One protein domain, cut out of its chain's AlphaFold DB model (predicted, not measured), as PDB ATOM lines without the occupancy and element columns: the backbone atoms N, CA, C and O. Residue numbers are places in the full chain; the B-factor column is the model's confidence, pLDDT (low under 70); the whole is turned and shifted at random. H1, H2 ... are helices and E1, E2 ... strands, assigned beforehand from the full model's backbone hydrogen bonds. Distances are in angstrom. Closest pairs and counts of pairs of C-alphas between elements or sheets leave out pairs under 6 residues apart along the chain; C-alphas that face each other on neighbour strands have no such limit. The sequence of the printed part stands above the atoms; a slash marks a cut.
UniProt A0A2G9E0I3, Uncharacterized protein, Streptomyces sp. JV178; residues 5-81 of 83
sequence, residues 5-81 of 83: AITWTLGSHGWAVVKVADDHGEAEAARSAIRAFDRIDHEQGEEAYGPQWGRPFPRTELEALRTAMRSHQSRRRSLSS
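Overview. This is residues 5 to 81 of the 83 residues of an uncharacterized protein of Streptomyces sp. JV178 (UniProt A0A2G9E0I3). What shape do these atoms make? A two-stranded hairpin, E1 and E2, stands to one side of two long helices, H1 and H3, which run opposite ways and meet over only part of their lengths; E2 is next to the first part of H1. The short helix H2 is set across the far end of H1, before the chain turns back into H3, whose residues 74 to 79 stick out with residues 80 and 81. What is it built of? The 77 printed residues hold two strands and then three helices, in the order E1, E2, H1, H2, H3, with an antiparallel sheet E1 - E2 and a mixed class of helices and strands. The whole is loose, with a radius of gyration of the C-alphas of 15.0 A, and spans 45 by 35 by 23 A.

Arrangement. How do the strands pair? E1, residues 5 to 10, and E2, residues 16 to 22, form an antiparallel hairpin at 165 degrees. N 5 and O 21 are 2.8 A apart and N 19 and O 7 are 2.9 A apart, both within hydrogen-bond range. What comes nearest to the hairpin? E2 and H1, residues 26 to 44, have 8 pairs of C-alphas within 8 A, the closest those of Ala 21 and Ala 29, at 5.5 A; E1 and H1 are apart. How do the helices stand? H1 and H2, residues 46 to 53, are close but not clearly touching, the closest C-alphas being those of Ile 40 and Glu 46, at 7.2 A; their lines are only just about perpendicular, at 73 degrees. H1, with residues 27 to 34 alone, touches residues 62 to 69 of H3, residues 59 to 79; the closest C-alphas are those of Ile 34 and Leu 62, at 6.5 A. H1 and H3 run opposite ways at a shallow tilt of 34.8 degrees, only just short of steep. Are the helix backbones complete? In H1 and H3 every O i to N i+4 pair is within hydrogen-bond range; in H2 it is 1 of 4, beside 2 of 5 O i to N i+3 pairs.

Along the chain. Where does the hairpin lie? E1 begins at C-alpha 5 (44.517, 6.769, 4.943), and E2 is 19.5 A long. Where do the long helices run? H1 is 26.7 A long from C-alpha 26 (35.865, 5.652, 9.024), and H3 is 30.3 A long, ending at C-alpha 79 (26.468, 9.176, 23.121).

Size, cuts and confidence. How large is it? The two C-alphas farthest apart, those of Pro 51 and Ser 81, are 46.8 A apart. Is it unbroken and sure? The printed part has no cut, and its four links are tight. Its mean pLDDT is 82.9, with residues 12, 15, 77 and 79 to 81 under 70.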
ATOM      1  N   ALA A   5      43.640   7.602   4.137       79.00
ATOM      2  CA  ALA A   5      44.517   6.769   4.943       79.00
ATOM      3  C   ALA A   5      44.129   5.297   4.775       79.00
ATOM      4  O   ALA A   5      43.016   4.892   5.113       79.00
ATOM      5  N   ILE A   6      45.066   4.485   4.285       78.94
ATOM      6  CA  ILE A   6      44.920   3.030   4.196       78.94
ATOM      7  C   ILE A   6      45.876   2.407   5.210       78.94
ATOM      8  O   ILE A   6      47.093   2.487   5.062       78.94
ATOM      9  N   THR A   7      45.325   1.790   6.252       83.75
ATOM     10  CA  THR A   7      46.097   1.093   7.284       83.75
ATOM     11  C   THR A   7      45.976  -0.408   7.084       83.75
ATOM     12  O   THR A   7      44.873  -0.952   7.105       83.75
ATOM     13  N   TRP A   8      47.116  -1.079   6.934       77.94
ATOM     14  CA  TRP A   8      47.204  -2.534   6.881       77.94
ATOM     15  C   TRP A   8      47.603  -3.060   8.254       77.94
ATOM     16  O   TRP A   8      48.650  -2.704   8.787       77.94
ATOM     17  N   THR A   9      46.774  -3.914   8.839       85.38
ATOM     18  CA  THR A   9      47.111  -4.663  10.048       85.38
ATOM     19  C   THR A   9      47.334  -6.112   9.652       85.38
ATOM     20  O   THR A   9      46.384  -6.817   9.313       85.38
ATOM     21  N   LEU A  10      48.594  -6.548   9.654       85.81
ATOM     22  CA  LEU A  10      48.938  -7.943   9.396       85.81
ATOM     23  C   LEU A  10      48.511  -8.787  10.605       85.81
ATOM     24  O   LEU A  10      48.984  -8.566  11.719       85.81
ATOM     25  N   GLY A  11      47.605  -9.734  10.396       78.31
ATOM     26  CA  GLY A  11      47.265 -10.754  11.376       78.31
ATOM     27  C   GLY A  11      48.237 -11.929  11.314       78.31
ATOM     28  O   GLY A  11      48.840 -12.221  10.277       78.31
ATOM     29  N   SER A  12      48.367 -12.654  12.424       66.50
ATOM     30  CA  SER A  12      48.931 -14.004  12.391       66.50
ATOM     31  C   SER A  12      48.039 -14.879  11.498       66.50
ATOM     32  O   SER A  12      46.823 -14.705  11.496       66.50
ATOM     33  N   HIS A  13      48.632 -15.812  10.743       73.31
ATOM     34  CA  HIS A  13      47.988 -16.677   9.726       73.31
ATOM     35  C   HIS A  13      47.850 -16.099   8.304       73.31
ATOM     36  O   HIS A  13      47.134 -16.670   7.488       73.31
ATOM     37  N   GLY A  14      48.556 -15.013   7.968       77.94
ATOM     38  CA  GLY A  14      48.642 -14.529   6.579       77.94
ATOM     39  C   GLY A  14      47.419 -13.746   6.093       77.94
ATOM     40  O   GLY A  14      47.289 -13.483   4.900       77.94
ATOM     41  N   TRP A  15      46.542 -13.343   7.011       66.06
ATOM     42  CA  TRP A  15      45.420 -12.450   6.735       66.06
ATOM     43  C   TRP A  15      45.799 -11.015   7.090       66.06
ATOM     44  O   TRP A  15      46.416 -10.780   8.125       66.06
ATOM     45  N   ALA A  16      45.414 -10.047   6.261       76.62
ATOM     46  CA  ALA A  16      45.584  -8.630   6.562       76.62
ATOM     47  C   ALA A  16      44.216  -7.957   6.687       76.62
ATOM     48  O   ALA A  16      43.353  -8.116   5.825       76.62
ATOM     49  N   VAL A  17      44.024  -7.196   7.762       72.94
ATOM     50  CA  VAL A  17      42.860  -6.326   7.934       72.94
ATOM     51  C   VAL A  17      43.213  -4.959   7.367       72.94
ATOM     52  O   VAL A  17      44.192  -4.342   7.788       72.94
ATOM     53  N   VAL A  18      42.412  -4.484   6.416       76.75
ATOM     54  CA  VAL A  18      42.540  -3.142   5.843       76.75
ATOM     55  C   VAL A  18      41.522  -2.223   6.494       76.75
ATOM     56  O   VAL A  18      40.327  -2.511   6.482       76.75
ATOM     57  N   LYS A  19      41.992  -1.093   7.021       76.19
ATOM     58  CA  LYS A  19      41.145   0.041   7.392       76.19
ATOM     59  C   LYS A  19      41.368   1.175   6.410       76.19
ATOM     60  O   LYS A  19      42.508   1.585   6.199       76.19
ATOM     61  N   VAL A  20      40.281   1.678   5.838       72.81
ATOM     62  CA  VAL A  20      40.281   2.861   4.976       72.81
ATOM     63  C   VAL A  20      39.542   3.970   5.714       72.81
ATOM     64  O   VAL A  20      38.391   3.787   6.104       72.81
ATOM     65  N   ALA A  21      40.206   5.100   5.919       74.69
ATOM     66  CA  ALA A  21      39.619   6.298   6.507       74.69
ATOM     67  C   ALA A  21      39.908   7.503   5.605       74.69
ATOM     68  O   ALA A  21      40.974   7.572   4.996       74.69
ATOM     69  N   ASP A  22      38.968   8.438   5.524       75.38
ATOM     70  CA  ASP A  22      39.172   9.745   4.892       75.38
ATOM     71  C   ASP A  22      39.230  10.859   5.958       75.38
ATOM     72  O   ASP A  22      39.113  10.577   7.155       75.38
ATOM     73  N   ASP A  23      39.400  12.125   5.554       76.50
ATOM     74  CA  ASP A  23      39.405  13.278   6.482       76.50
ATOM     75  C   ASP A  23      38.133  13.401   7.336       76.50
ATOM     76  O   ASP A  23      38.127  14.084   8.360       76.50
ATOM     77  N   HIS A  24      37.045  12.760   6.919       70.25
ATOM     78  CA  HIS A  24      35.761  12.778   7.602       70.25
ATOM     79  C   HIS A  24      35.560  11.516   8.479       70.25
ATOM     80  O   HIS A  24      34.566  11.409   9.208       70.25
ATOM     81  N   GLY A  25      36.535  10.596   8.486       76.44
ATOM     82  CA  GLY A  25      36.630   9.421   9.351       76.44
ATOM     83  C   GLY A  25      36.115   8.115   8.730       76.44
ATOM     84  O   GLY A  25      35.601   8.066   7.618       76.44
ATOM     85  N   GLU A  26      36.222   7.013   9.482       75.12
ATOM     86  CA  GLU A  26      35.865   5.652   9.024       75.12
ATOM     87  C   GLU A  26      34.378   5.515   8.627       75.12
ATOM     88  O   GLU A  26      34.033   4.827   7.668       75.12
ATOM     89  N   ALA A  27      33.478   6.208   9.333       75.69
ATOM     90  CA  ALA A  27      32.043   6.167   9.043       75.69
ATOM     91  C   ALA A  27      31.683   6.864   7.719       75.69
ATOM     92  O   ALA A  27      30.774   6.413   7.018       75.69
ATOM     93  N   GLU A  28      32.379   7.947   7.375       78.62
ATOM     94  CA  GLU A  28      32.175   8.670   6.117       78.62
ATOM     95  C   GLU A  28      32.841   7.931   4.951       78.62
ATOM     96  O   GLU A  28      32.219   7.791   3.898       78.62
ATOM     97  N   ALA A  29      33.995   7.292   5.183       82.44
ATOM     98  CA  ALA A  29      34.602   6.372   4.221       82.44
ATOM     99  C   ALA A  29      33.657   5.203   3.871       82.44
ATOM    100  O   ALA A  29      33.465   4.879   2.697       82.44
ATOM    101  N   ALA A  30      32.987   4.615   4.868       84.31
ATOM    102  CA  ALA A  30      31.996   3.564   4.641       84.31
ATOM    103  C   ALA A  30      30.761   4.064   3.857       84.31
ATOM    104  O   ALA A  30      30.271   3.363   2.968       84.31
ATOM    105  N   ARG A  31      30.280   5.292   4.122       85.94
ATOM    106  CA  ARG A  31      29.209   5.933   3.323       85.94
ATOM    107  C   ARG A  31      29.639   6.135   1.877       85.94
ATOM    108  O   ARG A  31      28.863   5.831   0.972       85.94
ATOM    109  N   SER A  32      30.852   6.637   1.668       87.25
ATOM    110  CA  SER A  32      31.418   6.862   0.340       87.25
ATOM    111  C   SER A  32      31.547   5.559  -0.441       87.25
ATOM    112  O   SER A  32      31.137   5.514  -1.599       87.25
ATOM    113  N   ALA A  33      32.020   4.485   0.200       86.81
ATOM    114  CA  ALA A  33      32.090   3.162  -0.410       86.81
ATOM    115  C   ALA A  33      30.703   2.685  -0.865       86.81
ATOM    116  O   ALA A  33      30.525   2.386  -2.042       86.81
ATOM    117  N   ILE A  34      29.695   2.703   0.018       90.19
ATOM    118  CA  ILE A  34      28.321   2.307  -0.342       90.19
ATOM    119  C   ILE A  34      27.807   3.124  -1.530       90.19
ATOM    120  O   ILE A  34      27.304   2.541  -2.483       90.19
ATOM    121  N   ARG A  35      27.983   4.453  -1.522       90.44
ATOM    122  CA  ARG A  35      27.532   5.298  -2.639       90.44
ATOM    123  C   ARG A  35      28.255   5.005  -3.950       90.44
ATOM    124  O   ARG A  35      27.646   5.129  -5.007       90.44
ATOM    125  N   ALA A  36      29.540   4.663  -3.900       90.12
ATOM    126  CA  ALA A  36      30.293   4.297  -5.092       90.12
ATOM    127  C   ALA A  36      29.746   3.002  -5.709       90.12
ATOM    128  O   ALA A  36      29.525   2.950  -6.914       90.12
ATOM    129  N   PHE A  37      29.456   1.995  -4.883       91.38
ATOM    130  CA  PHE A  37      28.853   0.749  -5.353       91.38
ATOM    131  C   PHE A  37      27.402   0.928  -5.817       91.38
ATOM    132  O   PHE A  37      27.049   0.387  -6.858       91.38
ATOM    133  N   ASP A  38      26.597   1.740  -5.123       92.62
ATOM    134  CA  ASP A  38      25.236   2.092  -5.560       92.62
ATOM    135  C   ASP A  38      25.251   2.759  -6.942       92.62
ATOM    136  O   ASP A  38      24.378   2.514  -7.768       92.62
ATOM    137  N   ARG A  39      26.260   3.597  -7.216       92.94
ATOM    138  CA  ARG A  39      26.436   4.213  -8.534       92.94
ATOM    139  C   ARG A  39      26.782   3.180  -9.600       92.94
ATOM    140  O   ARG A  39      26.231   3.252 -10.688       92.94
ATOM    141  N   ILE A  40      27.680   2.241  -9.300       91.38
ATOM    142  CA  ILE A  40      28.041   1.171 -10.242       91.38
ATOM    143  C   ILE A  40      26.808   0.338 -10.592       91.38
ATOM    144  O   ILE A  40      26.550   0.123 -11.772       91.38
ATOM    145  N   ASP A  41      26.033  -0.077  -9.590       91.69
ATOM    146  CA  ASP A  41      24.776  -0.798  -9.801       91.69
ATOM    147  C   ASP A  41      23.795   0.023 -10.654       91.69
ATOM    148  O   ASP A  41      23.258  -0.466 -11.643       91.69
ATOM    149  N   HIS A  42      23.637   1.312 -10.345       92.12
ATOM    150  CA  HIS A  42      22.713   2.182 -11.068       92.12
ATOM    151  C   HIS A  42      23.121   2.470 -12.523       92.12
ATOM    152  O   HIS A  42      22.261   2.523 -13.398       92.12
ATOM    153  N   GLU A  43      24.409   2.707 -12.784       94.12
ATOM    154  CA  GLU A  43      24.905   3.148 -14.094       94.12
ATOM    155  C   GLU A  43      25.294   1.982 -15.010       94.12
ATOM    156  O   GLU A  43      25.144   2.086 -16.226       94.12
ATOM    157  N   GLN A  44      25.822   0.894 -14.446       89.69
ATOM    158  CA  GLN A  44      26.394  -0.226 -15.203       89.69
ATOM    159  C   GLN A  44      25.673  -1.558 -14.947       89.69
ATOM    160  O   GLN A  44      25.806  -2.473 -15.758       89.69
ATOM    161  N   GLY A  45      24.911  -1.673 -13.856       89.25
ATOM    162  CA  GLY A  45      24.320  -2.928 -13.398       89.25
ATOM    163  C   GLY A  45      25.341  -3.856 -12.728       89.25
ATOM    164  O   GLY A  45      26.527  -3.874 -13.069       89.25
ATOM    165  N   GLU A  46      24.885  -4.673 -11.774       88.94
ATOM    166  CA  GLU A  46      25.745  -5.644 -11.072       88.94
ATOM    167  C   GLU A  46      26.450  -6.620 -12.034       88.94
ATOM    168  O   GLU A  46      27.579  -7.052 -11.785       88.94
ATOM    169  N   GLU A  47      25.807  -6.944 -13.158       88.25
ATOM    170  CA  GLU A  47      26.325  -7.855 -14.186       88.25
ATOM    171  C   GLU A  47      27.606  -7.345 -14.863       88.25
ATOM    172  O   GLU A  47      28.473  -8.144 -15.223       88.25
ATOM    173  N   ALA A  48      27.784  -6.024 -14.961       87.00
ATOM    174  CA  ALA A  48      28.978  -5.412 -15.537       87.00
ATOM    175  C   ALA A  48      30.184  -5.422 -14.581       87.00
ATOM    176  O   ALA A  48      31.319  -5.203 -15.017       87.00
ATOM    177  N   TYR A  49      29.966  -5.691 -13.288       87.81
ATOM    178  CA  TYR A  49      31.023  -5.696 -12.276       87.81
ATOM    179  C   TYR A  49      31.917  -6.941 -12.376       87.81
ATOM    180  O   TYR A  49      33.146  -6.841 -12.364       87.81
ATOM    181  N   GLY A  50      31.306  -8.118 -12.532       88.81
ATOM    182  CA  GLY A  50      32.009  -9.404 -12.610       88.81
ATOM    183  C   GLY A  50      33.140  -9.435 -13.643       88.81
ATOM    184  O   GLY A  50      34.282  -9.724 -13.275       88.81
ATOM    185  N   PRO A  51      32.866  -9.096 -14.916       89.62
ATOM    186  CA  PRO A  51      33.870  -9.080 -15.978       89.62
ATOM    187  C   PRO A  51      35.010  -8.072 -15.763       89.62
ATOM    188  O   PRO A  51      36.129  -8.325 -16.199       89.62
ATOM    189  N   GLN A  52      34.749  -6.943 -15.097       88.44
ATOM    190  CA  GLN A  52      35.733  -5.870 -14.903       88.44
ATOM    191  C   GLN A  52      36.673  -6.121 -13.715       88.44
ATOM    192  O   GLN A  52      37.862  -5.813 -13.794       88.44
ATOM    193  N   TRP A  53      36.165  -6.694 -12.621       87.69
ATOM    194  CA  TRP A  53      36.936  -6.897 -11.384       87.69
ATOM    195  C   TRP A  53      37.244  -8.369 -11.073       87.69
ATOM    196  O   TRP A  53      37.938  -8.663 -10.097       87.69
ATOM    197  N   GLY A  54      36.755  -9.307 -11.892       91.38
ATOM    198  CA  GLY A  54      36.998 -10.746 -11.745       91.38
ATOM    199  C   GLY A  54      36.329 -11.366 -10.514       91.38
ATOM    200  O   GLY A  54      36.745 -12.431 -10.057       91.38
ATOM    201  N   ARG A  55      35.336 -10.684  -9.929       90.38
ATOM    202  CA  ARG A  55      34.621 -11.087  -8.708       90.38
ATOM    203  C   ARG A  55      33.157 -10.653  -8.789       90.38
ATOM    204  O   ARG A  55      32.894  -9.614  -9.387       90.38
ATOM    205  N   PRO A  56      32.211 -11.403  -8.196       90.06
ATOM    206  CA  PRO A  56      30.810 -10.992  -8.172       90.06
ATOM    207  C   PRO A  56      30.636  -9.678  -7.404       90.06
ATOM    208  O   PRO A  56      31.434  -9.351  -6.522       90.06
ATOM    209  N   PHE A  57      29.583  -8.933  -7.741       90.25
ATOM    210  CA  PHE A  57      29.239  -7.701  -7.042       90.25
ATOM    211  C   PHE A  57      29.007  -7.990  -5.542       90.25
ATOM    212  O   PHE A  57      28.241  -8.902  -5.216       90.25
ATOM    213  N   PRO A  58      29.658  -7.257  -4.617       91.81
ATOM    214  CA  PRO A  58      29.698  -7.601  -3.192       91.81
ATOM    215  C   PRO A  58      28.425  -7.165  -2.443       91.81
ATOM    216  O   PRO A  58      28.461  -6.370  -1.502       91.81
ATOM    217  N   ARG A  59      27.257  -7.645  -2.885       90.56
ATOM    218  CA  ARG A  59      25.950  -7.220  -2.360       90.56
ATOM    219  C   ARG A  59      25.786  -7.557  -0.879       90.56
ATOM    220  O   ARG A  59      25.348  -6.711  -0.099       90.56
ATOM    221  N   THR A  60      26.181  -8.765  -0.483       91.00
ATOM    222  CA  THR A  60      26.075  -9.244   0.903       91.00
ATOM    223  C   THR A  60      26.948  -8.423   1.851       91.00
ATOM    224  O   THR A  60      26.493  -8.008   2.917       91.00
ATOM    225  N   GLU A  61      28.182  -8.120   1.457       89.75
ATOM    226  CA  GLU A  61      29.110  -7.302   2.235       89.75
ATOM    227  C   GLU A  61      28.617  -5.855   2.353       89.75
ATOM    228  O   GLU A  61      28.688  -5.266   3.434       89.75
ATOM    229  N   LEU A  62      28.056  -5.288   1.280       91.69
ATOM    230  CA  LEU A  62      27.467  -3.946   1.298       91.69
ATOM    231  C   LEU A  62      26.242  -3.866   2.218       91.69
ATOM    232  O   LEU A  62      26.070  -2.881   2.938       91.69
ATOM    233  N   GLU A  63      25.396  -4.895   2.250       92.12
ATOM    234  CA  GLU A  63      24.262  -4.972   3.178       92.12
ATOM    235  C   GLU A  63      24.703  -5.119   4.640       92.12
ATOM    236  O   GLU A  63      24.149  -4.450   5.526       92.12
ATOM    237  N   ALA A  64      25.734  -5.929   4.894       89.62
ATOM    238  CA  ALA A  64      26.356  -6.042   6.208       89.62
ATOM    239  C   ALA A  64      26.939  -4.692   6.657       89.62
ATOM    240  O   ALA A  64      26.686  -4.252   7.782       89.62
ATOM    241  N   LEU A  65      27.626  -3.982   5.755       88.69
ATOM    242  CA  LEU A  65      28.188  -2.660   6.018       88.69
ATOM    243  C   LEU A  65      27.093  -1.620   6.309       88.69
ATOM    244  O   LEU A  65      27.172  -0.914   7.315       88.69
ATOM    245  N   ARG A  66      26.019  -1.571   5.506       89.19
ATOM    246  CA  ARG A  66      24.848  -0.704   5.756       89.19
ATOM    247  C   ARG A  66      24.239  -0.969   7.134       89.19
ATOM    248  O   ARG A  66      23.863  -0.032   7.843       89.19
ATOM    249  N   THR A  67      24.146  -2.236   7.529       89.94
ATOM    250  CA  THR A  67      23.608  -2.643   8.833       89.94
ATOM    251  C   THR A  67      24.523  -2.218   9.977       89.94
ATOM    252  O   THR A  67      24.061  -1.551  10.903       89.94
ATOM    253  N   ALA A  68      25.823  -2.495   9.872       86.81
ATOM    254  CA  ALA A  68      26.817  -2.071  10.853       86.81
ATOM    255  C   ALA A  68      26.833  -0.544  11.032       86.81
ATOM    256  O   ALA A  68      26.884  -0.040  12.156       86.81
ATOM    257  N   MET A  69      26.705   0.212   9.939       86.06
ATOM    258  CA  MET A  69      26.660   1.672   9.981       86.06
ATOM    259  C   MET A  69      25.398   2.225  10.631       86.06
ATOM    260  O   MET A  69      25.481   3.234  11.333       86.06
ATOM    261  N   ARG A  70      24.235   1.594  10.426       85.88
ATOM    262  CA  ARG A  70      23.013   1.958  11.161       85.88
ATOM    263  C   ARG A  70      23.228   1.776  12.663       85.88
ATOM    264  O   ARG A  70      22.992   2.713  13.420       85.88
ATOM    265  N   SER A  71      23.780   0.637  13.083       85.25
ATOM    266  CA  SER A  71      24.105   0.375  14.490       85.25
ATOM    267  C   SER A  71      25.127   1.367  15.061       85.25
ATOM    268  O   SER A  71      24.971   1.837  16.191       85.25
ATOM    269  N   HIS A  72      26.153   1.730  14.283       81.06
ATOM    270  CA  HIS A  72      27.155   2.717  14.684       81.06
ATOM    271  C   HIS A  72      26.546   4.117  14.860       81.06
ATOM    272  O   HIS A  72      26.816   4.785  15.857       81.06
ATOM    273  N   GLN A  73      25.684   4.553  13.937       79.69
ATOM    274  CA  GLN A  73      25.004   5.850  14.021       79.69
ATOM    275  C   GLN A  73      24.071   5.933  15.227       79.69
ATOM    276  O   GLN A  73      24.096   6.942  15.929       79.69
ATOM    277  N   SER A  74      23.299   4.880  15.508       77.50
ATOM    278  CA  SER A  74      22.455   4.817  16.705       77.50
ATOM    279  C   SER A  74      23.288   4.981  17.975       77.50
ATOM    280  O   SER A  74      22.956   5.813  18.813       77.50
ATOM    281  N   ARG A  75      24.426   4.280  18.075       75.31
ATOM    282  CA  ARG A  75      25.344   4.399  19.218       75.31
ATOM    283  C   ARG A  75      25.936   5.804  19.347       75.31
ATOM    284  O   ARG A  75      25.970   6.352  20.444       75.31
ATOM    285  N   ARG A  76      26.370   6.405  18.234       73.75
ATOM    286  CA  ARG A  76      26.937   7.763  18.218       73.75
ATOM    287  C   ARG A  76      25.905   8.812  18.633       73.75
ATOM    288  O   ARG A  76      26.246   9.740  19.356       73.75
ATOM    289  N   ARG A  77      24.644   8.636  18.223       68.50
ATOM    290  CA  ARG A  77      23.531   9.523  18.585       68.50
ATOM    291  C   ARG A  77      23.171   9.410  20.067       68.50
ATOM    292  O   ARG A  77      22.985  10.431  20.712       68.50
ATOM    293  N   SER A  78      23.156   8.195  20.621       70.69
ATOM    294  CA  SER A  78      22.962   7.972  22.062       70.69
ATOM    295  C   SER A  78      24.074   8.597  22.909       70.69
ATOM    296  O   SER A  78      23.785   9.171  23.950       70.69
ATOM    297  N   LEU A  79      25.329   8.540  22.447       62.69
ATOM    298  CA  LEU A  79      26.468   9.176  23.121       62.69
ATOM    299  C   LEU A  79      26.437  10.710  23.029       62.69
ATOM    300  O   LEU A  79      26.860  11.375  23.964       62.69
ATOM    301  N   SER A  80      25.904  11.282  21.941       61.50
ATOM    302  CA  SER A  80      25.694  12.736  21.824       61.50
ATOM    303  C   SER A  80      24.472  13.259  22.587       61.50
ATOM    304  O   SER A  80      24.263  14.465  22.636       61.50
ATOM    305  N   SER A  81      23.634  12.369  23.125       62.09
ATOM    306  CA  SER A  81      22.392  12.708  23.837       62.09
ATOM    307  C   SER A  81      22.447  12.389  25.339       62.09
ATOM    308  O   SER A  81      21.401  12.370  25.984       62.09
TER     309      SER A  81